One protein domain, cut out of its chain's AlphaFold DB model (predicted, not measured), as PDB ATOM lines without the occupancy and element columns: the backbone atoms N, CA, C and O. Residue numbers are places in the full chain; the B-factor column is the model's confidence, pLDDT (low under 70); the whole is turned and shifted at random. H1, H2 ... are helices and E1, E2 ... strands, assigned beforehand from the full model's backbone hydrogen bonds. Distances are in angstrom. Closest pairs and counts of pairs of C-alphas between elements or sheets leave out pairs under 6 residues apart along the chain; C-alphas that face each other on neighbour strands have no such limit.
ATOM      1  N   GLN A   2     -38.978  35.666  13.966       63.66
ATOM      2  CA  GLN A   2     -37.968  34.588  13.866       63.66
ATOM      3  C   GLN A   2     -36.826  34.694  14.901       63.66
ATOM      4  O   GLN A   2     -36.532  33.710  15.569       63.66
ATOM      5  N   TYR A   3     -36.279  35.894  15.129       72.38
ATOM      6  CA  TYR A   3     -35.183  36.126  16.088       72.38
ATOM      7  C   TYR A   3     -35.519  35.708  17.536       72.38
ATOM      8  O   TYR A   3     -34.722  35.058  18.206       72.38
ATOM      9  N   ASN A   4     -36.739  35.999  18.006       83.19
ATOM     10  CA  ASN A   4     -37.170  35.605  19.354       83.19
ATOM     11  C   ASN A   4     -37.339  34.084  19.475       83.19
ATOM     12  O   ASN A   4     -37.072  33.520  20.533       83.19
ATOM     13  N   THR A   5     -37.756  33.419  18.394       88.44
ATOM     14  CA  THR A   5     -37.875  31.957  18.350       88.44
ATOM     15  C   THR A   5     -36.503  31.287  18.404       88.44
ATOM     16  O   THR A   5     -36.327  30.336  19.161       88.44
ATOM     17  N   GLU A   6     -35.521  31.792  17.657       88.56
ATOM     18  CA  GLU A   6     -34.149  31.267  17.660       88.56
ATOM     19  C   GLU A   6     -33.482  31.410  19.031       88.56
ATOM     20  O   GLU A   6     -32.958  30.431  19.562       88.56
ATOM     21  N   ILE A   7     -33.573  32.593  19.649       89.81
ATOM     22  CA  ILE A   7     -33.047  32.837  21.001       89.81
ATOM     23  C   ILE A   7     -33.706  31.910  22.021       89.81
ATOM     24  O   ILE A   7     -33.030  31.345  22.881       89.81
ATOM     25  N   TYR A   8     -35.022  31.721  21.922       93.19
ATOM     26  CA  TYR A   8     -35.753  30.829  22.813       93.19
ATOM     27  C   TYR A   8     -35.315  29.364  22.669       93.19
ATOM     28  O   TYR A   8     -35.124  28.676  23.675       93.19
ATOM     29  N   ILE A   9     -35.124  28.884  21.436       94.62
ATOM     30  CA  ILE A   9     -34.608  27.533  21.171       94.62
ATOM     31  C   ILE A   9     -33.195  27.392  21.741       94.62
ATOM     32  O   ILE A   9     -32.916  26.420  22.440       94.62
ATOM     33  N   LEU A  10     -32.327  28.374  21.500       94.56
ATOM     34  CA  LEU A  10     -30.955  28.357  21.993       94.56
ATOM     35  C   LEU A  10     -30.899  28.330  23.524       94.56
ATOM     36  O   LEU A  10     -30.195  27.504  24.095       94.56
ATOM     37  N   SER A  11     -31.699  29.168  24.186       96.31
ATOM     38  CA  SER A  11     -31.829  29.186  25.646       96.31
ATOM     39  C   SER A  11     -32.240  27.816  26.197       96.31
ATOM     40  O   SER A  11     -31.647  27.338  27.163       96.31
ATOM     41  N   LYS A  12     -33.198  27.138  25.548       97.38
ATOM     42  CA  LYS A  12     -33.611  25.777  25.922       97.38
ATOM     43  C   LYS A  12     -32.505  24.743  25.744       97.38
ATOM     44  O   LYS A  12     -32.349  23.891  26.612       97.38
ATOM     45  N   LEU A  13     -31.765  24.799  24.637       97.19
ATOM     46  CA  LEU A  13     -30.657  23.876  24.376       97.19
ATOM     47  C   LEU A  13     -29.537  24.055  25.402       97.19
ATOM     48  O   LEU A  13     -29.053  23.073  25.956       97.19
ATOM     49  N   VAL A  14     -29.174  25.304  25.711       97.38
ATOM     50  CA  VAL A  14     -28.156  25.614  26.722       97.38
ATOM     51  C   VAL A  14     -28.614  25.194  28.114       97.38
ATOM     52  O   VAL A  14     -27.833  24.577  28.836       97.38
ATOM     53  N   ARG A  15     -29.878  25.446  28.480       97.94
ATOM     54  CA  ARG A  15     -30.439  24.954  29.745       97.94
ATOM     55  C   ARG A  15     -30.336  23.435  29.837       97.94
ATOM     56  O   ARG A  15     -29.784  22.939  30.812       97.94
ATOM     57  N   LYS A  16     -30.810  22.723  28.811       97.62
ATOM     58  CA  LYS A  16     -30.763  21.259  28.767       97.62
ATOM     59  C   LYS A  16     -29.332  20.743  28.919       97.62
ATOM     60  O   LYS A  16     -29.093  19.877  29.745       97.62
ATOM     61  N   PHE A  17     -28.381  21.310  28.176       97.69
ATOM     62  CA  PHE A  17     -26.966  20.959  28.302       97.69
ATOM     63  C   PHE A  17     -26.459  21.105  29.745       97.69
ATOM     64  O   PHE A  17     -25.787  20.210  30.249       97.69
ATOM     65  N   CYS A  18     -26.790  22.211  30.420       97.50
ATOM     66  CA  CYS A  18     -26.362  22.446  31.800       97.50
ATOM     67  C   CYS A  18     -27.004  21.449  32.773       97.50
ATOM     68  O   CYS A  18     -26.309  20.900  33.623       97.50
ATOM     69  N   GLU A  19     -28.308  21.203  32.640       97.00
ATOM     70  CA  GLU A  19     -29.044  20.235  33.463       97.00
ATOM     71  C   GLU A  19     -28.490  18.815  33.281       97.00
ATOM     72  O   GLU A  19     -28.191  18.141  34.269       97.00
ATOM     73  N   ASP A  20     -28.288  18.385  32.033       97.31
ATOM     74  CA  ASP A  20     -27.730  17.075  31.697       97.31
ATOM     75  C   ASP A  20     -26.298  16.937  32.249       97.31
ATOM     76  O   ASP A  20     -25.992  15.937  32.896       97.31
ATOM     77  N   LEU A  21     -25.446  17.962  32.101       96.88
ATOM     78  CA  LEU A  21     -24.081  17.962  32.648       96.88
ATOM     79  C   LEU A  21     -24.060  17.841  34.177       96.88
ATOM     80  O   LEU A  21     -23.297  17.051  34.735       96.88
ATOM     81  N   ILE A  22     -24.886  18.635  34.865       96.00
ATOM     82  CA  ILE A  22     -24.977  18.639  36.330       96.00
ATOM     83  C   ILE A  22     -25.425  17.266  36.833       96.00
ATOM     84  O   ILE A  22     -24.842  16.731  37.781       96.00
ATOM     85  N   ASN A  23     -26.459  16.699  36.213       95.62
ATOM     86  CA  ASN A  23     -26.981  15.387  36.579       95.62
ATOM     87  C   ASN A  23     -25.936  14.295  36.349       95.62
ATOM     88  O   ASN A  23     -25.702  13.485  37.246       95.62
ATOM     89  N   GLU A  24     -25.261  14.328  35.202       96.50
ATOM     90  CA  GLU A  24     -24.232  13.359  34.844       96.50
ATOM     91  C   GLU A  24     -23.046  13.400  35.820       96.50
ATOM     92  O   GLU A  24     -22.651  12.359  36.343       96.50
ATOM     93  N   LEU A  25     -22.533  14.589  36.165       94.94
ATOM     94  CA  LEU A  25     -21.452  14.747  37.150       94.94
ATOM     95  C   LEU A  25     -21.861  14.270  38.550       94.94
ATOM     96  O   LEU A  25     -21.080  13.611  39.240       94.94
ATOM     97  N   ARG A  26     -23.092  14.573  38.986       93.44
ATOM     98  CA  ARG A  26     -23.626  14.116  40.282       93.44
ATOM     99  C   ARG A  26     -23.791  12.603  40.329       93.44
ATOM    100  O   ARG A  26     -23.519  11.992  41.363       93.44
ATOM    101  N   GLU A  27     -24.258  12.000  39.244       94.06
ATOM    102  CA  GLU A  27     -24.388  10.553  39.140       94.06
ATOM    103  C   GLU A  27     -23.009   9.894  39.130       94.06
ATOM    104  O   GLU A  27     -22.752   9.033  39.967       94.06
ATOM    105  N   LEU A  28     -22.091  10.373  38.286       93.69
ATOM    106  CA  LEU A  28     -20.718   9.880  38.203       93.69
ATOM    107  C   LEU A  28     -20.017   9.941  39.567       93.69
ATOM    108  O   LEU A  28     -19.396   8.968  39.986       93.69
ATOM    109  N   LYS A  29     -20.203  11.032  40.319       93.06
ATOM    110  CA  LYS A  29     -19.733  11.168  41.705       93.06
ATOM    111  C   LYS A  29     -20.234  10.050  42.617       93.06
ATOM    112  O   LYS A  29     -19.452   9.460  43.360       93.06
ATOM    113  N   ARG A  30     -21.547   9.795  42.618       93.19
ATOM    114  CA  ARG A  30     -22.169   8.759  43.464       93.19
ATOM    115  C   ARG A  30     -21.665   7.376  43.073       93.19
ATOM    116  O   ARG A  30     -21.289   6.602  43.950       93.19
ATOM    117  N   THR A  31     -21.607   7.112  41.774       92.94
ATOM    118  CA  THR A  31     -21.132   5.857  41.204       92.94
ATOM    119  C   THR A  31     -19.678   5.585  41.584       92.94
ATOM    120  O   THR A  31     -19.386   4.544  42.170       92.94
ATOM    121  N   LEU A  32     -18.780   6.547  41.365       91.62
ATOM    122  CA  LEU A  32     -17.366   6.440  41.732       91.62
ATOM    123  C   LEU A  32     -17.173   6.200  43.233       91.62
ATOM    124  O   LEU A  32     -16.424   5.303  43.621       91.62
ATOM    125  N   LYS A  33     -17.921   6.911  44.088       91.56
ATOM    126  CA  LYS A  33     -17.899   6.666  45.537       91.56
ATOM    127  C   LYS A  33     -18.354   5.255  45.899       91.56
ATOM    128  O   LYS A  33     -17.758   4.644  46.782       91.56
ATOM    129  N   SER A  34     -19.381   4.733  45.225       90.62
ATOM    130  CA  SER A  34     -19.909   3.388  45.491       90.62
ATOM    131  C   SER A  34     -18.897   2.278  45.185       90.62
ATOM    132  O   SER A  34     -18.891   1.260  45.870       90.62
ATOM    133  N   ILE A  35     -17.981   2.510  44.237       90.62
ATOM    134  CA  ILE A  35     -16.883   1.588  43.900       90.62
ATOM    135  C   ILE A  35     -15.566   1.915  44.628       90.62
ATOM    136  O   ILE A  35     -14.516   1.371  44.283       90.62
ATOM    137  N   GLY A  36     -15.609   2.794  45.636       89.00
ATOM    138  CA  GLY A  36     -14.470   3.119  46.498       89.00
ATOM    139  C   GLY A  36     -13.518   4.195  45.964       89.00
ATOM    140  O   GLY A  36     -12.431   4.354  46.513       89.00
ATOM    141  N   ILE A  37     -13.898   4.946  44.927       88.06
ATOM    142  CA  ILE A  37     -13.099   6.050  44.378       88.06
ATOM    143  C   ILE A  37     -13.636   7.379  44.918       88.06
ATOM    144  O   ILE A  37     -14.764   7.783  44.628       88.06
ATOM    145  N   ASN A  38     -12.819   8.091  45.698       87.62
ATOM    146  CA  ASN A  38     -13.164   9.434  46.151       87.62
ATOM    147  C   ASN A  38     -12.808  10.473  45.077       87.62
ATOM    148  O   ASN A  38     -11.639  10.642  44.744       87.62
ATOM    149  N   VAL A  39     -13.821  11.184  44.581       88.06
ATOM    150  CA  VAL A  39     -13.680  12.258  43.585       88.06
ATOM    151  C   VAL A  39     -14.199  13.610  44.074       88.06
ATOM    152  O   VAL A  39     -14.407  14.506  43.261       88.06
ATOM    153  N   ASP A  40     -14.433  13.779  45.382       87.19
ATOM    154  CA  ASP A  40     -14.950  15.043  45.934       87.19
ATOM    155  C   ASP A  40     -14.076  16.245  45.548       87.19
ATOM    156  O   ASP A  40     -14.605  17.268  45.116       87.19
ATOM    157  N   ASP A  41     -12.755  16.078  45.617       83.69
ATOM    158  CA  ASP A  41     -11.775  17.124  45.298       83.69
ATOM    159  C   ASP A  41     -11.511  17.266  43.787       83.69
ATOM    160  O   ASP A  41     -10.828  18.194  43.352       83.69
ATOM    161  N   SER A  42     -12.032  16.342  42.976       83.31
ATOM    162  CA  SER A  42     -11.861  16.320  41.516       83.31
ATOM    163  C   SER A  42     -13.083  16.835  40.762       83.31
ATOM    164  O   SER A  42     -13.058  17.005  39.547       83.31
ATOM    165  N   ILE A  43     -14.179  17.097  41.459       88.75
ATOM    166  CA  ILE A  43     -15.362  17.710  40.872       88.75
ATOM    167  C   ILE A  43     -15.332  19.203  41.215       88.75
ATOM    168  O   ILE A  43     -15.142  19.534  42.387       88.75
ATOM    169  N   PRO A  44     -15.520  20.114  40.237       88.94
ATOM    170  CA  PRO A  44     -15.523  21.543  40.531       88.94
ATOM    171  C   PRO A  44     -16.562  21.891  41.603       88.94
ATOM    172  O   PRO A  44     -17.664  21.334  41.614       88.94
ATOM    173  N   GLU A  45     -16.219  22.829  42.492       89.38
ATOM    174  CA  GLU A  45     -16.994  23.119  43.707       89.38
ATOM    175  C   GLU A  45     -18.509  23.316  43.489       89.38
ATOM    176  O   GLU A  45     -19.278  22.738  44.270       89.38
ATOM    177  N   PRO A  46     -18.983  24.026  42.440       91.69
ATOM    178  CA  PRO A  46     -20.418  24.208  42.208       91.69
ATOM    179  C   PRO A  46     -21.187  22.884  42.170       91.69
ATOM    180  O   PRO A  46     -22.271  22.763  42.737       91.69
ATOM    181  N   PHE A  47     -20.595  21.849  41.571       92.56
ATOM    182  CA  PHE A  47     -21.229  20.542  41.394       92.56
ATOM    183  C   PHE A  47     -21.195  19.672  42.659       92.56
ATOM    184  O   PHE A  47     -21.881  18.650  42.725       92.56
ATOM    185  N   ASN A  48     -20.449  20.086  43.688       88.75
ATOM    186  CA  ASN A  48     -20.481  19.466  45.012       88.75
ATOM    187  C   ASN A  48     -21.655  19.967  45.873       88.75
ATOM    188  O   ASN A  48     -21.957  19.352  46.896       88.75
ATOM    189  N   GLY A  49     -22.313  21.061  45.476       86.44
ATOM    190  CA  GLY A  49     -23.460  21.637  46.172       86.44
ATOM    191  C   GLY A  49     -24.809  20.988  45.834       86.44
ATOM    192  O   GLY A  49     -24.988  20.315  44.814       86.44
ATOM    193  N   ASN A  50     -25.798  21.251  46.695       88.38
ATOM    194  CA  ASN A  50     -27.189  20.844  46.465       88.38
ATOM    195  C   ASN A  50     -27.850  21.660  45.352       88.38
ATOM    196  O   ASN A  50     -28.638  21.110  44.588       88.38
ATOM    197  N   PHE A  51     -27.499  22.944  45.248       93.69
ATOM    198  CA  PHE A  51     -28.084  23.871  44.287       93.69
ATOM    199  C   PHE A  51     -27.003  24.608  43.500       93.69
ATOM    200  O   PHE A  51     -25.949  24.937  44.053       93.69
ATOM    201  N   ILE A  52     -27.283  24.888  42.231       95.12
ATOM    202  CA  ILE A  52     -26.368  25.539  41.291       95.12
ATOM    203  C   ILE A  52     -27.101  26.696  40.601       95.12
ATOM    204  O   ILE A  52     -28.180  26.516  40.043       95.12
ATOM    205  N   ASP A  53     -26.514  27.889  40.648       95.88
ATOM    206  CA  ASP A  53     -26.895  29.018  39.797       95.88
ATOM    207  C   ASP A  53     -26.088  28.947  38.498       95.88
ATOM    208  O   ASP A  53     -24.856  28.855  38.515       95.88
ATOM    209  N   VAL A  54     -26.796  28.970  37.372       96.88
ATOM    210  CA  VAL A  54     -26.220  28.930  36.034       96.88
ATOM    211  C   VAL A  54     -26.521  30.233  35.309       96.88
ATOM    212  O   VAL A  54     -27.680  30.581  35.065       96.88
ATOM    213  N   LYS A  55     -25.467  30.930  34.885       96.38
ATOM    214  CA  LYS A  55     -25.573  32.117  34.027       96.38
ATOM    215  C   LYS A  55     -24.918  31.830  32.691       96.38
ATOM    216  O   LYS A  55     -23.731  31.526  32.634       96.38
ATOM    217  N   ALA A  56     -25.690  31.928  31.621       96.56
ATOM    218  CA  ALA A  56     -25.227  31.667  30.272       96.56
ATOM    219  C   ALA A  56     -25.358  32.913  29.395       96.56
ATOM    220  O   ALA A  56     -26.409  33.550  29.336       96.56
ATOM    221  N   TYR A  57     -24.293  33.221  28.669       95.31
ATOM    222  CA  TYR A  57     -24.209  34.323  27.728       95.31
ATOM    223  C   TYR A  57     -23.887  33.761  26.350       95.31
ATOM    224  O   TYR A  57     -22.969  32.955  26.194       95.31
ATOM    225  N   TYR A  58     -24.646  34.171  25.343       94.94
ATOM    226  CA  TYR A  58     -24.378  33.816  23.958       94.94
ATOM    227  C   TYR A  58     -23.962  35.044  23.162       94.94
ATOM    228  O   TYR A  58     -24.743  35.985  23.022       94.94
ATOM    229  N   SER A  59     -22.751  35.012  22.611       93.12
ATOM    230  CA  SER A  59     -22.280  36.018  21.666       93.12
ATOM    231  C   SER A  59     -22.803  35.701  20.265       93.12
ATOM    232  O   SER A  59     -22.448  34.682  19.665       93.12
ATOM    233  N   TYR A  60     -23.674  36.569  19.746       89.88
ATOM    234  CA  TYR A  60     -24.344  36.346  18.465       89.88
ATOM    235  C   TYR A  60     -23.398  36.452  17.262       89.88
ATOM    236  O   TYR A  60     -23.551  35.698  16.299       89.88
ATOM    237  N   ASP A  61     -22.450  37.381  17.300       89.75
ATOM    238  CA  ASP A  61     -21.463  37.639  16.250       89.75
ATOM    239  C   ASP A  61     -20.289  36.660  16.316       89.75
ATOM    240  O   ASP A  61     -19.883  36.154  15.273       89.75
ATOM    241  N   ARG A  62     -19.810  36.306  17.518       88.62
ATOM    242  CA  ARG A  62     -18.725  35.317  17.672       88.62
ATOM    243  C   ARG A  62     -19.192  33.865  17.653       88.62
ATOM    244  O   ARG A  62     -18.367  32.964  17.569       88.62
ATOM    245  N   LYS A  63     -20.502  33.613  17.761       91.50
ATOM    246  CA  LYS A  63     -21.076  32.255  17.859       91.50
ATOM    247  C   LYS A  63     -20.443  31.450  18.999       91.50
ATOM    248  O   LYS A  63     -20.050  30.296  18.823       91.50
ATOM    249  N   GLN A  64     -20.350  32.062  20.176       92.12
ATOM    250  CA  GLN A  64     -19.709  31.485  21.360       92.12
ATOM    251  C   GLN A  64     -20.642  31.523  22.568       92.12
ATOM    252  O   GLN A  64     -21.376  32.489  22.776       92.12
ATOM    253  N   HIS A  65     -20.575  30.475  23.382       93.56
ATOM    254  CA  HIS A  65     -21.236  30.386  24.675       93.56
ATOM    255  C   HIS A  65     -20.237  30.664  25.791       93.56
ATOM    256  O   HIS A  65     -19.158  30.083  25.796       93.56
ATOM    257  N   PHE A  66     -20.624  31.483  26.760       94.31
ATOM    258  CA  PHE A  66     -19.988  31.554  28.068       94.31
ATOM    259  C   PHE A  66     -20.990  31.067  29.111       94.31
ATOM    260  O   PHE A  66     -22.072  31.634  29.235       94.31
ATOM    261  N   ILE A  67     -20.669  29.986  29.816       96.12
ATOM    262  CA  ILE A  67     -21.565  29.346  30.782       96.12
ATOM    263  C   ILE A  67     -20.860  29.318  32.128       96.12
ATOM    264  O   ILE A  67     -19.814  28.692  32.263       96.12
ATOM    265  N   MET A  68     -21.441  29.984  33.115       95.50
ATOM    266  CA  MET A  68     -20.972  30.011  34.492       95.50
ATOM    267  C   MET A  68     -21.815  29.087  35.357       95.50
ATOM    268  O   MET A  68     -23.040  29.108  35.264       95.50
ATOM    269  N   PHE A  69     -21.147  28.351  36.236       96.25
ATOM    270  CA  PHE A  69     -21.735  27.523  37.274       96.25
ATOM    271  C   PHE A  69     -21.218  28.031  38.616       96.25
ATOM    272  O   PHE A  69     -20.011  28.025  38.854       96.25
ATOM    273  N   ASN A  70     -22.132  28.452  39.483       94.69
ATOM    274  CA  ASN A  70     -21.830  28.889  40.840       94.69
ATOM    275  C   ASN A  70     -22.719  28.142  41.832       94.69
ATOM    276  O   ASN A  70     -23.863  27.791  41.546       94.69
ATOM    277  N   LYS A  71     -22.215  27.917  43.035       93.50
ATOM    278  CA  LYS A  71     -22.941  27.302  44.133       93.50
ATOM    279  C   LYS A  71     -24.054  28.229  44.607       93.50
ATOM    280  O   LYS A  71     -23.823  29.351  45.055       93.50
ATOM    281  N   SER A  72     -25.281  27.725  44.573       91.94
ATOM    282  CA  SER A  72     -26.442  28.411  45.133       91.94
ATOM    283  C   SER A  72     -26.741  27.889  46.537       91.94
ATOM    284  O   SER A  72     -26.525  26.720  46.864       91.94
ATOM    285  N   ARG A  73     -27.252  28.772  47.401       87.88
ATOM    286  CA  ARG A  73     -27.690  28.412  48.761       87.88
ATOM    287  C   ARG A  73     -29.192  28.158  48.865       87.88
ATOM    288  O   ARG A  73     -29.631  27.650  49.891       87.88
ATOM    289  N   ILE A  74     -29.969  28.541  47.852       90.44
ATOM    290  CA  ILE A  74     -31.435  28.611  47.950       90.44
ATOM    291  C   ILE A  74     -32.096  27.589  47.027       90.44
ATOM    292  O   ILE A  74     -32.864  26.752  47.492       90.44
ATOM    293  N   LYS A  75     -31.828  27.683  45.724       91.81
ATOM    294  CA  LYS A  75     -32.433  26.850  44.677       91.81
ATOM    295  C   LYS A  75     -31.586  26.883  43.408       91.81
ATOM    296  O   LYS A  75     -30.738  27.766  43.266       91.81
ATOM    297  N   ASP A  76     -31.856  25.955  42.499       92.81
ATOM    298  CA  ASP A  76     -31.300  26.006  41.150       92.81
ATOM    299  C   ASP A  76     -31.886  27.204  40.388       92.81
ATOM    300  O   ASP A  76     -33.104  27.419  40.376       92.81
ATOM    301  N   GLU A  77     -31.018  27.991  39.760       94.88
ATOM    302  CA  GLU A  77     -31.399  29.121  38.913       94.88
ATOM    303  C   GLU A  77     -30.699  29.012  37.560       94.88
ATOM    304  O   GLU A  77     -29.579  28.523  37.454       94.88
ATOM    305  N   PHE A  78     -31.392  29.431  36.502       96.69
ATOM    306  CA  PHE A  78     -30.832  29.459  35.158       96.69
ATOM    307  C   PHE A  78     -31.222  30.762  34.482       96.69
ATOM    308  O   PHE A  78     -32.410  31.005  34.241       96.69
ATOM    309  N   ASN A  79     -30.211  31.547  34.132       96.62
ATOM    310  CA  ASN A  79     -30.336  32.819  33.446       96.62
ATOM    311  C   ASN A  79     -29.610  32.744  32.101       96.62
ATOM    312  O   ASN A  79     -28.470  32.289  32.030       96.62
ATOM    313  N   PHE A  80     -30.268  33.200  31.034       96.44
ATOM    314  CA  PHE A  80     -29.707  33.206  29.687       96.44
ATOM    315  C   PHE A  80     -29.817  34.593  29.068       96.44
ATOM    316  O   PHE A  80     -30.911  35.156  29.003       96.44
ATOM    317  N   SER A  81     -28.697  35.092  28.560       95.31
ATOM    318  CA  SER A  81     -28.587  36.403  27.932       95.31
ATOM    319  C   SER A  81     -27.896  36.297  26.577       95.31
ATOM    320  O   SER A  81     -27.035  35.446  26.358       95.31
ATOM    321  N   VAL A  82     -28.258  37.189  25.659       93.88
ATOM    322  CA  VAL A  82     -27.611  37.318  24.349       93.88
ATOM    323  C   VAL A  82     -26.844  38.628  24.317       93.88
ATOM    324  O   VAL A  82     -27.354  39.654  24.764       93.88
ATOM    325  N   VAL A  83     -25.625  38.582  23.794       92.19
ATOM    326  CA  VAL A  83     -24.714  39.723  23.706       92.19
ATOM    327  C   VAL A  83     -24.079  39.796  22.318       92.19
ATOM    328  O   VAL A  83     -24.177  38.868  21.510       92.19
ATOM    329  N   THR A  84     -23.421  40.915  22.040       88.75
ATOM    330  CA  THR A  84     -22.543  41.111  20.879       88.75
ATOM    331  C   THR A  84     -21.117  41.334  21.365       88.75
ATOM    332  O   THR A  84     -20.917  41.965  22.402       88.75
ATOM    333  N   GLY A  85     -20.121  40.867  20.622       86.75
ATOM    334  CA  GLY A  85     -18.721  40.925  21.009       86.75
ATOM    335  C   GLY A  85     -18.348  39.798  21.968       86.75
ATOM    336  O   GLY A  85     -18.635  38.628  21.720       86.75
ATOM    337  N   ASN A  86     -17.643  40.129  23.047       83.69
ATOM    338  CA  ASN A  86     -17.149  39.141  24.003       83.69
ATOM    339  C   ASN A  86     -18.314  38.534  24.818       83.69
ATOM    340  O   ASN A  86     -19.095  39.297  25.385       83.69
ATOM    341  N   PRO A  87     -18.461  37.194  24.891       81.56
ATOM    342  CA  PRO A  87     -19.516  36.574  25.692       81.56
ATOM    343  C   PRO A  87     -19.301  36.725  27.209       81.56
ATOM    344  O   PRO A  87     -20.248  36.534  27.968       81.56
ATOM    345  N   ILE A  88     -18.090  37.061  27.666       82.75
ATOM    346  CA  ILE A  88     -17.828  37.340  29.083       82.75
ATOM    347  C   ILE A  88     -18.360  38.740  29.406       82.75
ATOM    348  O   ILE A  88     -17.962  39.699  28.744       82.75
ATOM    349  N   PRO A  89     -19.197  38.899  30.446       69.94
ATOM    350  CA  PRO A  89     -19.797  40.186  30.799       69.94
ATOM    351  C   PRO A  89     -18.792  41.224  31.333       69.94
ATOM    352  O   PRO A  89     -19.206  42.313  31.708       69.94
ATOM    353  N   ILE A  90     -17.487  40.914  31.353       69.69
ATOM    354  CA  ILE A  90     -16.417  41.797  31.825       69.69
ATOM    355  C   ILE A  90     -15.375  41.973  30.708       69.69
ATOM    356  O   ILE A  90     -14.762  40.990  30.280       69.69
ATOM    357  N   PRO A  91     -15.114  43.214  30.252       61.28
ATOM    358  CA  PRO A  91     -14.296  43.497  29.067       61.28
ATOM    359  C   PRO A  91     -12.787  43.230  29.230       61.28
ATOM    360  O   PRO A  91     -12.027  43.423  28.284       61.28
ATOM    361  N   ILE A  92     -12.338  42.777  30.404       59.12
ATOM    362  CA  ILE A  92     -10.917  42.580  30.741       59.12
ATOM    363  C   ILE A  92     -10.344  41.302  30.098       59.12
ATOM    364  O   ILE A  92      -9.150  41.235  29.812       59.12
ATOM    365  N   LEU A  93     -11.177  40.291  29.828       61.47
ATOM    366  CA  LEU A  93     -10.728  38.986  29.332       61.47
ATOM    367  C   LEU A  93     -11.104  38.770  27.867       61.47
ATOM    368  O   LEU A  93     -12.166  38.229  27.575       61.47
ATOM    369  N   ASN A  94     -10.237  39.145  26.927       61.28
ATOM    370  CA  ASN A  94     -10.445  38.825  25.513       61.28
ATOM    371  C   ASN A  94      -9.890  37.439  25.171       61.28
ATOM    372  O   ASN A  94      -8.684  37.266  25.021       61.28
ATOM    373  N   PHE A  95     -10.785  36.473  24.969       62.19
ATOM    374  CA  PHE A  95     -10.449  35.200  24.338       62.19
ATOM    375  C   PHE A  95     -10.625  35.347  22.824       62.19
ATOM    376  O   PHE A  95     -11.725  35.628  22.342       62.19
ATOM    377  N   THR A  96      -9.520  35.241  22.087       55.72
ATOM    378  CA  THR A  96      -9.483  35.368  20.619       55.72
ATOM    379  C   THR A  96      -9.417  34.023  19.907       55.72
ATOM    380  O   THR A  96      -9.544  33.988  18.688       55.72
ATOM    381  N   ASP A  97      -9.190  32.928  20.633       58.31
ATOM    382  CA  ASP A  97      -9.044  31.614  20.016       58.31
ATOM    383  C   ASP A  97     -10.425  30.981  19.812       58.31
ATOM    384  O   ASP A  97     -11.069  30.498  20.741       58.31
ATOM    385  N   GLU A  98     -10.927  31.056  18.581       59.03
ATOM    386  CA  GLU A  98     -12.249  30.546  18.197       59.03
ATOM    387  C   GLU A  98     -12.277  29.013  18.035       59.03
ATOM    388  O   GLU A  98     -13.326  28.443  17.724       59.03
ATOM    389  N   SER A  99     -11.131  28.344  18.216       60.56
ATOM    390  CA  SER A  99     -10.918  26.962  17.781       60.56
ATOM    391  C   SER A  99     -11.045  25.891  18.872       60.56
ATOM    392  O   SER A  99     -11.407  24.763  18.536       60.56
ATOM    393  N   ASP A 100     -10.827  26.230  20.145       69.06
ATOM    394  CA  ASP A 100     -10.844  25.297  21.284       69.06
ATOM    395  C   ASP A 100     -11.791  25.815  22.396       69.06
ATOM    396  O   ASP A 100     -12.012  27.021  22.537       69.06
ATOM    397  N   ASP A 101     -12.394  24.916  23.190       79.19
ATOM    398  CA  ASP A 101     -13.116  25.328  24.399       79.19
ATOM    399  C   ASP A 101     -12.142  25.680  25.526       79.19
ATOM    400  O   ASP A 101     -11.094  25.060  25.688       79.19
ATOM    401  N   SER A 102     -12.495  26.687  26.322       81.38
ATOM    402  CA  SER A 102     -11.685  27.157  27.449       81.38
ATOM    403  C   SER A 102     -12.457  27.045  28.759       81.38
ATOM    404  O   SER A 102     -13.682  27.174  28.789       81.38
ATOM    405  N   LYS A 103     -11.734  26.812  29.857       82.44
ATOM    406  CA  LYS A 103     -12.291  26.696  31.211       82.44
ATOM    407  C   LYS A 103     -11.693  27.802  32.084       82.44
ATOM    408  O   LYS A 103     -10.484  28.009  32.053       82.44
ATOM    409  N   ILE A 104     -12.520  28.492  32.869       79.25
ATOM    410  CA  ILE A 104     -12.061  29.422  33.916       79.25
ATOM    411  C   ILE A 104     -12.595  28.905  35.248       79.25
ATOM    412  O   ILE A 104     -13.792  28.642  35.371       79.25
ATOM    413  N   ILE A 105     -11.707  28.753  36.227       80.12
ATOM    414  CA  ILE A 105     -12.001  28.157  37.533       80.12
ATOM    415  C   ILE A 105     -11.502  29.110  38.621       80.12
ATOM    416  O   ILE A 105     -10.386  29.617  38.514       80.12
ATOM    417  N   ASN A 106     -12.307  29.325  39.664       78.75
ATOM    418  CA  ASN A 106     -11.965  30.119  40.852       78.75
ATOM    419  C   ASN A 106     -11.411  31.523  40.548       78.75
ATOM    420  O   ASN A 106     -10.385  31.936  41.091       78.75
ATOM    421  N   LEU A 107     -12.103  32.274  39.690       81.62
ATOM    422  CA  LEU A 107     -11.744  33.646  39.349       81.62
ATOM    423  C   LEU A 107     -12.718  34.633  39.997       81.62
ATOM    424  O   LEU A 107     -13.931  34.496  39.878       81.62
ATOM    425  N   SER A 108     -12.182  35.654  40.661       80.19
ATOM    426  CA  SER A 108     -12.956  36.813  41.111       80.19
ATOM    427  C   SER A 108     -12.568  38.010  40.260       80.19
ATOM    428  O   SER A 108     -11.405  38.408  40.246       80.19
ATOM    429  N   LEU A 109     -13.535  38.567  39.540       78.62
ATOM    430  CA  LEU A 109     -13.362  39.787  38.764       78.62
ATOM    431  C   LEU A 109     -14.114  40.907  39.468       78.62
ATOM    432  O   LEU A 109     -15.269  40.730  39.838       78.62
ATOM    433  N   GLN A 110     -13.454  42.040  39.668       76.50
ATOM    434  CA  GLN A 110     -14.054  43.218  40.276       76.50
ATOM    435  C   GLN A 110     -14.036  44.362  39.266       76.50
ATOM    436  O   GLN A 110     -12.993  44.636  38.672       76.50
ATOM    437  N   ASP A 111     -15.178  45.014  39.094       71.75
ATOM    438  CA  ASP A 111     -15.320  46.269  38.362       71.75
ATOM    439  C   ASP A 111     -16.076  47.304  39.214       71.75
ATOM    440  O   ASP A 111     -16.333  47.088  40.404       71.75
ATOM    441  N   ASP A 112     -16.389  48.454  38.614       72.88
ATOM    442  CA  ASP A 112     -17.114  49.541  39.277       72.88
ATOM    443  C   ASP A 112     -18.572  49.164  39.624       72.88
ATOM    444  O   ASP A 112     -19.198  49.824  40.456       72.88
ATOM    445  N   GLU A 113     -19.116  48.101  39.018       70.88
ATOM    446  CA  GLU A 113     -20.497  47.638  39.192       70.88
ATOM    447  C   GLU A 113     -20.617  46.465  40.185       70.88
ATOM    448  O   GLU A 113     -21.699  46.224  40.729       70.88
ATOM    449  N   GLY A 114     -19.519  45.761  40.491       75.81
ATOM    450  CA  GLY A 114     -19.476  44.765  41.559       75.81
ATOM    451  C   GLY A 114     -18.369  43.718  41.438       75.81
ATOM    452  O   GLY A 114     -17.342  43.909  40.795       75.81
ATOM    453  N   ILE A 115     -18.577  42.586  42.122       79.25
ATOM    454  CA  ILE A 115     -17.688  41.418  42.075       79.25
ATOM    455  C   ILE A 115     -18.411  40.285  41.344       79.25
ATOM    456  O   ILE A 115     -19.426  39.774  41.822       79.25
ATOM    457  N   LEU A 116     -17.861  39.856  40.211       80.75
ATOM    458  CA  LEU A 116     -18.239  38.626  39.531       80.75
ATOM    459  C   LEU A 116     -17.367  37.480  40.042       80.75
ATOM    460  O   LEU A 116     -16.186  37.371  39.708       80.75
ATOM    461  N   LEU A 117     -17.975  36.603  40.836       85.50
ATOM    462  CA  LEU A 117     -17.366  35.344  41.243       85.50
ATOM    463  C   LEU A 117     -17.651  34.265  40.189       85.50
ATOM    464  O   LEU A 117     -18.810  33.998  39.859       85.50
ATOM    465  N   ILE A 118     -16.587  33.656  39.675       87.12
ATOM    466  CA  ILE A 118     -16.602  32.527  38.748       87.12
ATOM    467  C   ILE A 118     -15.984  31.334  39.477       87.12
ATOM    468  O   ILE A 118     -14.762  31.219  39.566       87.12
ATOM    469  N   GLU A 119     -16.818  30.436  39.990       90.00
ATOM    470  CA  GLU A 119     -16.335  29.195  40.606       90.00
ATOM    471  C   GLU A 119     -15.940  28.178  39.526       90.00
ATOM    472  O   GLU A 119     -14.830  27.644  39.535       90.00
ATOM    473  N   TYR A 120     -16.802  27.976  38.525       91.88
ATOM    474  CA  TYR A 120     -16.487  27.202  37.325       91.88
ATOM    475  C   TYR A 120     -17.185  27.795  36.105       91.88
ATOM    476  O   TYR A 120     -18.366  28.130  36.153       91.88
ATOM    477  N   SER A 121     -16.488  27.907  34.979       92.38
ATOM    478  CA  SER A 121     -17.113  28.345  33.734       92.38
ATOM    479  C   SER A 121     -16.471  27.761  32.491       92.38
ATOM    480  O   SER A 121     -15.320  27.319  32.500       92.38
ATOM    481  N   LEU A 122     -17.256  27.787  31.421       92.44
ATOM    482  CA  LEU A 122     -16.942  27.244  30.115       92.44
ATOM    483  C   LEU A 122     -17.097  28.333  29.060       92.44
ATOM    484  O   LEU A 122     -18.129  29.001  29.014       92.44
ATOM    485  N   ILE A 123     -16.111  28.464  28.180       91.06
ATOM    486  CA  ILE A 123     -16.197  29.249  26.950       91.06
ATOM    487  C   ILE A 123     -16.157  28.258  25.796       91.06
ATOM    488  O   ILE A 123     -15.158  27.570  25.607       91.06
ATOM    489  N   ILE A 124     -17.258  28.137  25.059       91.88
ATOM    490  CA  ILE A 124     -17.451  27.070  24.077       91.88
ATOM    491  C   ILE A 124     -17.935  27.663  22.745       91.88
ATOM    492  O   ILE A 124     -19.053  28.186  22.677       91.88
ATOM    493  N   PRO A 125     -17.154  27.544  21.661       91.44
ATOM    494  CA  PRO A 125     -17.629  27.810  20.305       91.44
ATOM    495  C   PRO A 125     -18.840  26.940  19.932       91.44
ATOM    496  O   PRO A 125     -18.882  25.749  20.248       91.44
ATOM    497  N   GLN A 126     -19.808  27.494  19.195       90.31
ATOM    498  CA  GLN A 126     -21.038  26.798  18.784       90.31
ATOM    499  C   GLN A 126     -20.795  25.397  18.173       90.31
ATOM    500  O   GLN A 126     -21.524  24.469  18.536       90.31
ATOM    501  N   PRO A 127     -19.789  25.179  17.292       89.38
ATOM    502  CA  PRO A 127     -19.537  23.851  16.726       89.38
ATOM    503  C   PRO A 127     -19.092  22.817  17.769       89.38
ATOM    504  O   PRO A 127     -19.362  21.626  17.614       89.38
ATOM    505  N   ILE A 128     -18.407  23.257  18.828       90.94
ATOM    506  CA  ILE A 128     -17.954  22.401  19.930       90.94
ATOM    507  C   ILE A 128     -19.108  22.141  20.901       90.94
ATOM    508  O   ILE A 128     -19.263  21.017  21.373       90.94
ATOM    509  N   PHE A 129     -19.959  23.143  21.140       93.75
ATOM    510  CA  PHE A 129     -21.129  23.016  22.009       93.75
ATOM    511  C   PHE A 129     -22.051  21.877  21.562       93.75
ATOM    512  O   PHE A 129     -22.391  21.020  22.374       93.75
ATOM    513  N   GLY A 130     -22.375  21.802  20.264       92.75
ATOM    514  CA  GLY A 130     -23.187  20.705  19.720       92.75
ATOM    515  C   GLY A 130     -22.565  19.329  19.975       92.75
ATOM    516  O   GLY A 130     -23.237  18.433  20.476       92.75
ATOM    517  N   LYS A 131     -21.253  19.185  19.744       92.06
ATOM    518  CA  LYS A 131     -20.532  17.924  19.991       92.06
ATOM    519  C   LYS A 131     -20.557  17.513  21.463       92.06
ATOM    520  O   LYS A 131     -20.757  16.336  21.747       92.06
ATOM    521  N   LYS A 132     -20.349  18.454  22.392       93.62
ATOM    522  CA  LYS A 132     -20.390  18.171  23.838       93.62
ATOM    523  C   LYS A 132     -21.804  17.841  24.311       93.62
ATOM    524  O   LYS A 132     -21.964  16.982  25.165       93.62
ATOM    525  N   MET A 133     -22.821  18.483  23.738       94.12
ATOM    526  CA  MET A 133     -24.222  18.171  24.025       94.12
ATOM    527  C   MET A 133     -24.593  16.751  23.577       94.12
ATOM    528  O   MET A 133     -25.247  16.035  24.327       94.12
ATOM    529  N   ASP A 134     -24.130  16.322  22.401       93.88
ATOM    530  CA  ASP A 134     -24.377  14.966  21.892       93.88
ATOM    531  C   ASP A 134     -23.602  13.879  22.669       93.88
ATOM    532  O   ASP A 134     -23.986  12.712  22.628       93.88
ATOM    533  N   ASN A 135     -22.530  14.251  23.383       94.50
ATOM    534  CA  ASN A 135     -21.609  13.347  24.091       94.50
ATOM    535  C   ASN A 135     -21.403  13.802  25.550       94.50
ATOM    536  O   ASN A 135     -20.280  14.006  26.022       94.50
ATOM    537  N   ILE A 136     -22.512  14.052  26.256       95.38
ATOM    538  CA  ILE A 136     -22.484  14.665  27.593       95.38
ATOM    539  C   ILE A 136     -21.784  13.786  28.638       95.38
ATOM    540  O   ILE A 136     -21.112  14.303  29.529       95.38
ATOM    541  N   LYS A 137     -21.900  12.461  28.492       94.69
ATOM    542  CA  LYS A 137     -21.272  11.468  29.369       94.69
ATOM    543  C   LYS A 137     -19.756  11.517  29.259       94.69
ATOM    544  O   LYS A 137     -19.061  11.627  30.265       94.69
ATOM    545  N   GLU A 138     -19.250  11.495  28.029       92.06
ATOM    546  CA  GLU A 138     -17.827  11.618  27.728       92.06
ATOM    547  C   GLU A 138     -17.279  12.934  28.270       92.06
ATOM    548  O   GLU A 138     -16.211  12.953  28.880       92.06
ATOM    549  N   TYR A 139     -18.033  14.024  28.110       92.44
ATOM    550  CA  TYR A 139     -17.606  15.324  28.608       92.44
ATOM    551  C   TYR A 139     -17.573  15.397  30.143       92.44
ATOM    552  O   TYR A 139     -16.622  15.929  30.717       92.44
ATOM    553  N   ALA A 140     -18.566  14.832  30.832       93.31
ATOM    554  CA  ALA A 140     -18.562  14.756  32.290       93.31
ATOM    555  C   ALA A 140     -17.399  13.897  32.819       93.31
ATOM    556  O   ALA A 140     -16.714  14.302  33.763       93.31
ATOM    557  N   ALA A 141     -17.130  12.750  32.185       91.06
ATOM    558  CA  ALA A 141     -15.988  11.900  32.516       91.06
ATOM    559  C   ALA A 141     -14.652  12.635  32.310       91.06
ATOM    560  O   ALA A 141     -13.777  12.565  33.173       91.06
ATOM    561  N   GLU A 142     -14.517  13.399  31.220       87.56
ATOM    562  CA  GLU A 142     -13.348  14.243  30.945       87.56
ATOM    563  C   GLU A 142     -13.115  15.275  32.063       87.56
ATOM    564  O   GLU A 142     -11.988  15.430  32.531       87.56
ATOM    565  N   ILE A 143     -14.167  15.953  32.543       88.06
ATOM    566  CA  ILE A 143     -14.059  16.921  33.649       88.06
ATOM    567  C   ILE A 143     -13.505  16.254  34.913       88.06
ATOM    568  O   ILE A 143     -12.585  16.792  35.530       88.06
ATOM    569  N   VAL A 144     -14.040  15.091  35.292       88.00
ATOM    570  CA  VAL A 144     -13.589  14.372  36.496       88.00
ATOM    571  C   VAL A 144     -12.138  13.915  36.352       88.00
ATOM    572  O   VAL A 144     -11.341  14.112  37.270       88.00
ATOM    573  N   LYS A 145     -11.774  13.356  35.193       83.94
ATOM    574  CA  LYS A 145     -10.421  12.863  34.909       83.94
ATOM    575  C   LYS A 145      -9.371  13.965  34.910       83.94
ATOM    576  O   LYS A 145      -8.377  13.847  35.616       83.94
ATOM    577  N   ILE A 146      -9.610  15.064  34.191       78.62
ATOM    578  CA  ILE A 146      -8.654  16.181  34.119       78.62
ATOM    579  C   ILE A 146      -8.337  16.715  35.516       78.62
ATOM    580  O   ILE A 146      -7.182  16.997  35.834       78.62
ATOM    581  N   ASN A 147      -9.346  16.832  36.377       75.50
ATOM    582  CA  ASN A 147      -9.131  17.303  37.739       75.50
ATOM    583  C   ASN A 147      -8.451  16.250  38.630       75.50
ATOM    584  O   ASN A 147      -7.654  16.622  39.488       75.50
ATOM    585  N   LEU A 148      -8.715  14.948  38.438       77.75
ATOM    586  CA  LEU A 148      -7.936  13.876  39.078       77.75
ATOM    587  C   LEU A 148      -6.448  13.979  38.707       77.75
ATOM    588  O   LEU A 148      -5.604  13.989  39.603       77.75
ATOM    589  N   ASP A 149      -6.139  14.138  37.422       71.62
ATOM    590  CA  ASP A 149      -4.766  14.272  36.927       71.62
ATOM    591  C   ASP A 149      -4.096  15.552  37.436       71.62
ATOM    592  O   ASP A 149      -2.971  15.510  37.936       71.62
ATOM    593  N   THR A 150      -4.802  16.684  37.407       68.19
ATOM    594  CA  THR A 150      -4.293  17.966  37.924       68.19
ATOM    595  C   THR A 150      -3.981  17.877  39.421       68.19
ATOM    596  O   THR A 150      -2.950  18.369  39.885       68.19
ATOM    597  N   ASN A 151      -4.837  17.200  40.192       69.06
ATOM    598  CA  ASN A 151      -4.612  16.972  41.617       69.06
ATOM    599  C   ASN A 151      -3.431  16.027  41.883       69.06
ATOM    600  O   ASN A 151      -2.741  16.199  42.893       69.06
ATOM    601  N   LYS A 152      -3.195  15.058  40.988       77.19
ATOM    602  CA  LYS A 152      -2.093  14.089  41.057       77.19
ATOM    603  C   LYS A 152      -0.745  14.716  40.685       77.19
ATOM    604  O   LYS A 152       0.251  14.434  41.345       77.19
ATOM    605  N   PHE A 153      -0.716  15.601  39.688       80.44
ATOM    606  CA  PHE A 153       0.495  16.231  39.153       80.44
ATOM    607  C   PHE A 153       0.475  17.752  39.365       80.44
ATOM    608  O   PHE A 153       0.342  18.534  38.425       80.44
TER     609      PHE A 153
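What this domain is: This is residues 2 to 153 of the 351 residues of the protein "DUF4263 domain-containing protein" of Bacillus marisflavi (UniProt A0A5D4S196). A twisted wall of five strands has one long helix, H1, lying slantwise over one face, above E3, E1 and E2, and reaching beyond the sheet. The shorter H2 and H3 are over the same face, H4 packs on H1 away from the sheet, and the hairpin E4 and E5 bends sharply. The printed part has 152 residues, with four named helices and five named strands in the order H1 H2 E1 E2 E3 E4 E5 H3 H4; the mixed sheet runs E3 E1 E2 E5 E4. The class is mixed, helices and strands, and the whole is compact, with a radius of gyration of the C-alphas of 15.7 A and spans of 49 by 35 by 34 A.

How they stand to each other: E1, residues 51 to 59, and E2, residues 64 to 72, form an antiparallel hairpin, with N 55 and O 68 3.1 A apart. E3, residues 77 to 83, is an edge strand parallel to E1, with N 79 and O 54 2.9 A apart. E5, residues 115 to 125, is antiparallel to E2, with N 67 and O 122 2.8 A apart. E4, residues 102 to 110, is the other edge strand and makes an antiparallel hairpin with E5, with N 104 and O 121 3.1 A apart. E4 bends by 81 degrees at residue 106 and E5 by 82 degrees at residue 119. H1, residues 2 to 34, is on the sheet at a height of 10.1 A; its line stands at 39 degrees to E1 on the local plane. Its closest C-alphas to E3 are those of Ser 11 and Phe 80, 6.1 A. H2, residues 45 to 48, is on the same face and touches H1, closest at the C-alphas of Ile 22 and Phe 47, 6.6 A. H3, residues 126 to 134, is over E5 and only just stands up from the sheet, its line rising 41 degrees; with H1 on the same face it gives two layers, helices on one face of a sheet. H4, residues 136 to 152, is not on the sheet; it touches residues 17 to 28 of H1 alone, closest at the C-alphas of Leu 25 and Ala 140, 5.7 A, at a steep tilt of 53 degrees, the same way. Every O i to N i+4 pair is within hydrogen-bond range in H1 and H4, and 4 of 5 are in H3; H2 is too short for one.

Where its parts are: H1 begins at C-alpha 2, (-37.968, 34.588, 13.866), and is 48.0 A long. E1 is 26.3 A, E5 25.7 A and E2 24.9 A long. H4 is 24.4 A long and ends at C-alpha 152, (-2.093, 14.089, 41.057).

The domain as a whole: The C-alphas of Gln 2 and Gly 36 are the two farthest apart, 51.1 A. The printed part has no cut. The link from E3 to E4, residues 84 to 101, is long. The mean pLDDT of the printed part is 87.0; residue 2, residues 89 to 100 and residues 150 to 151 are under 70.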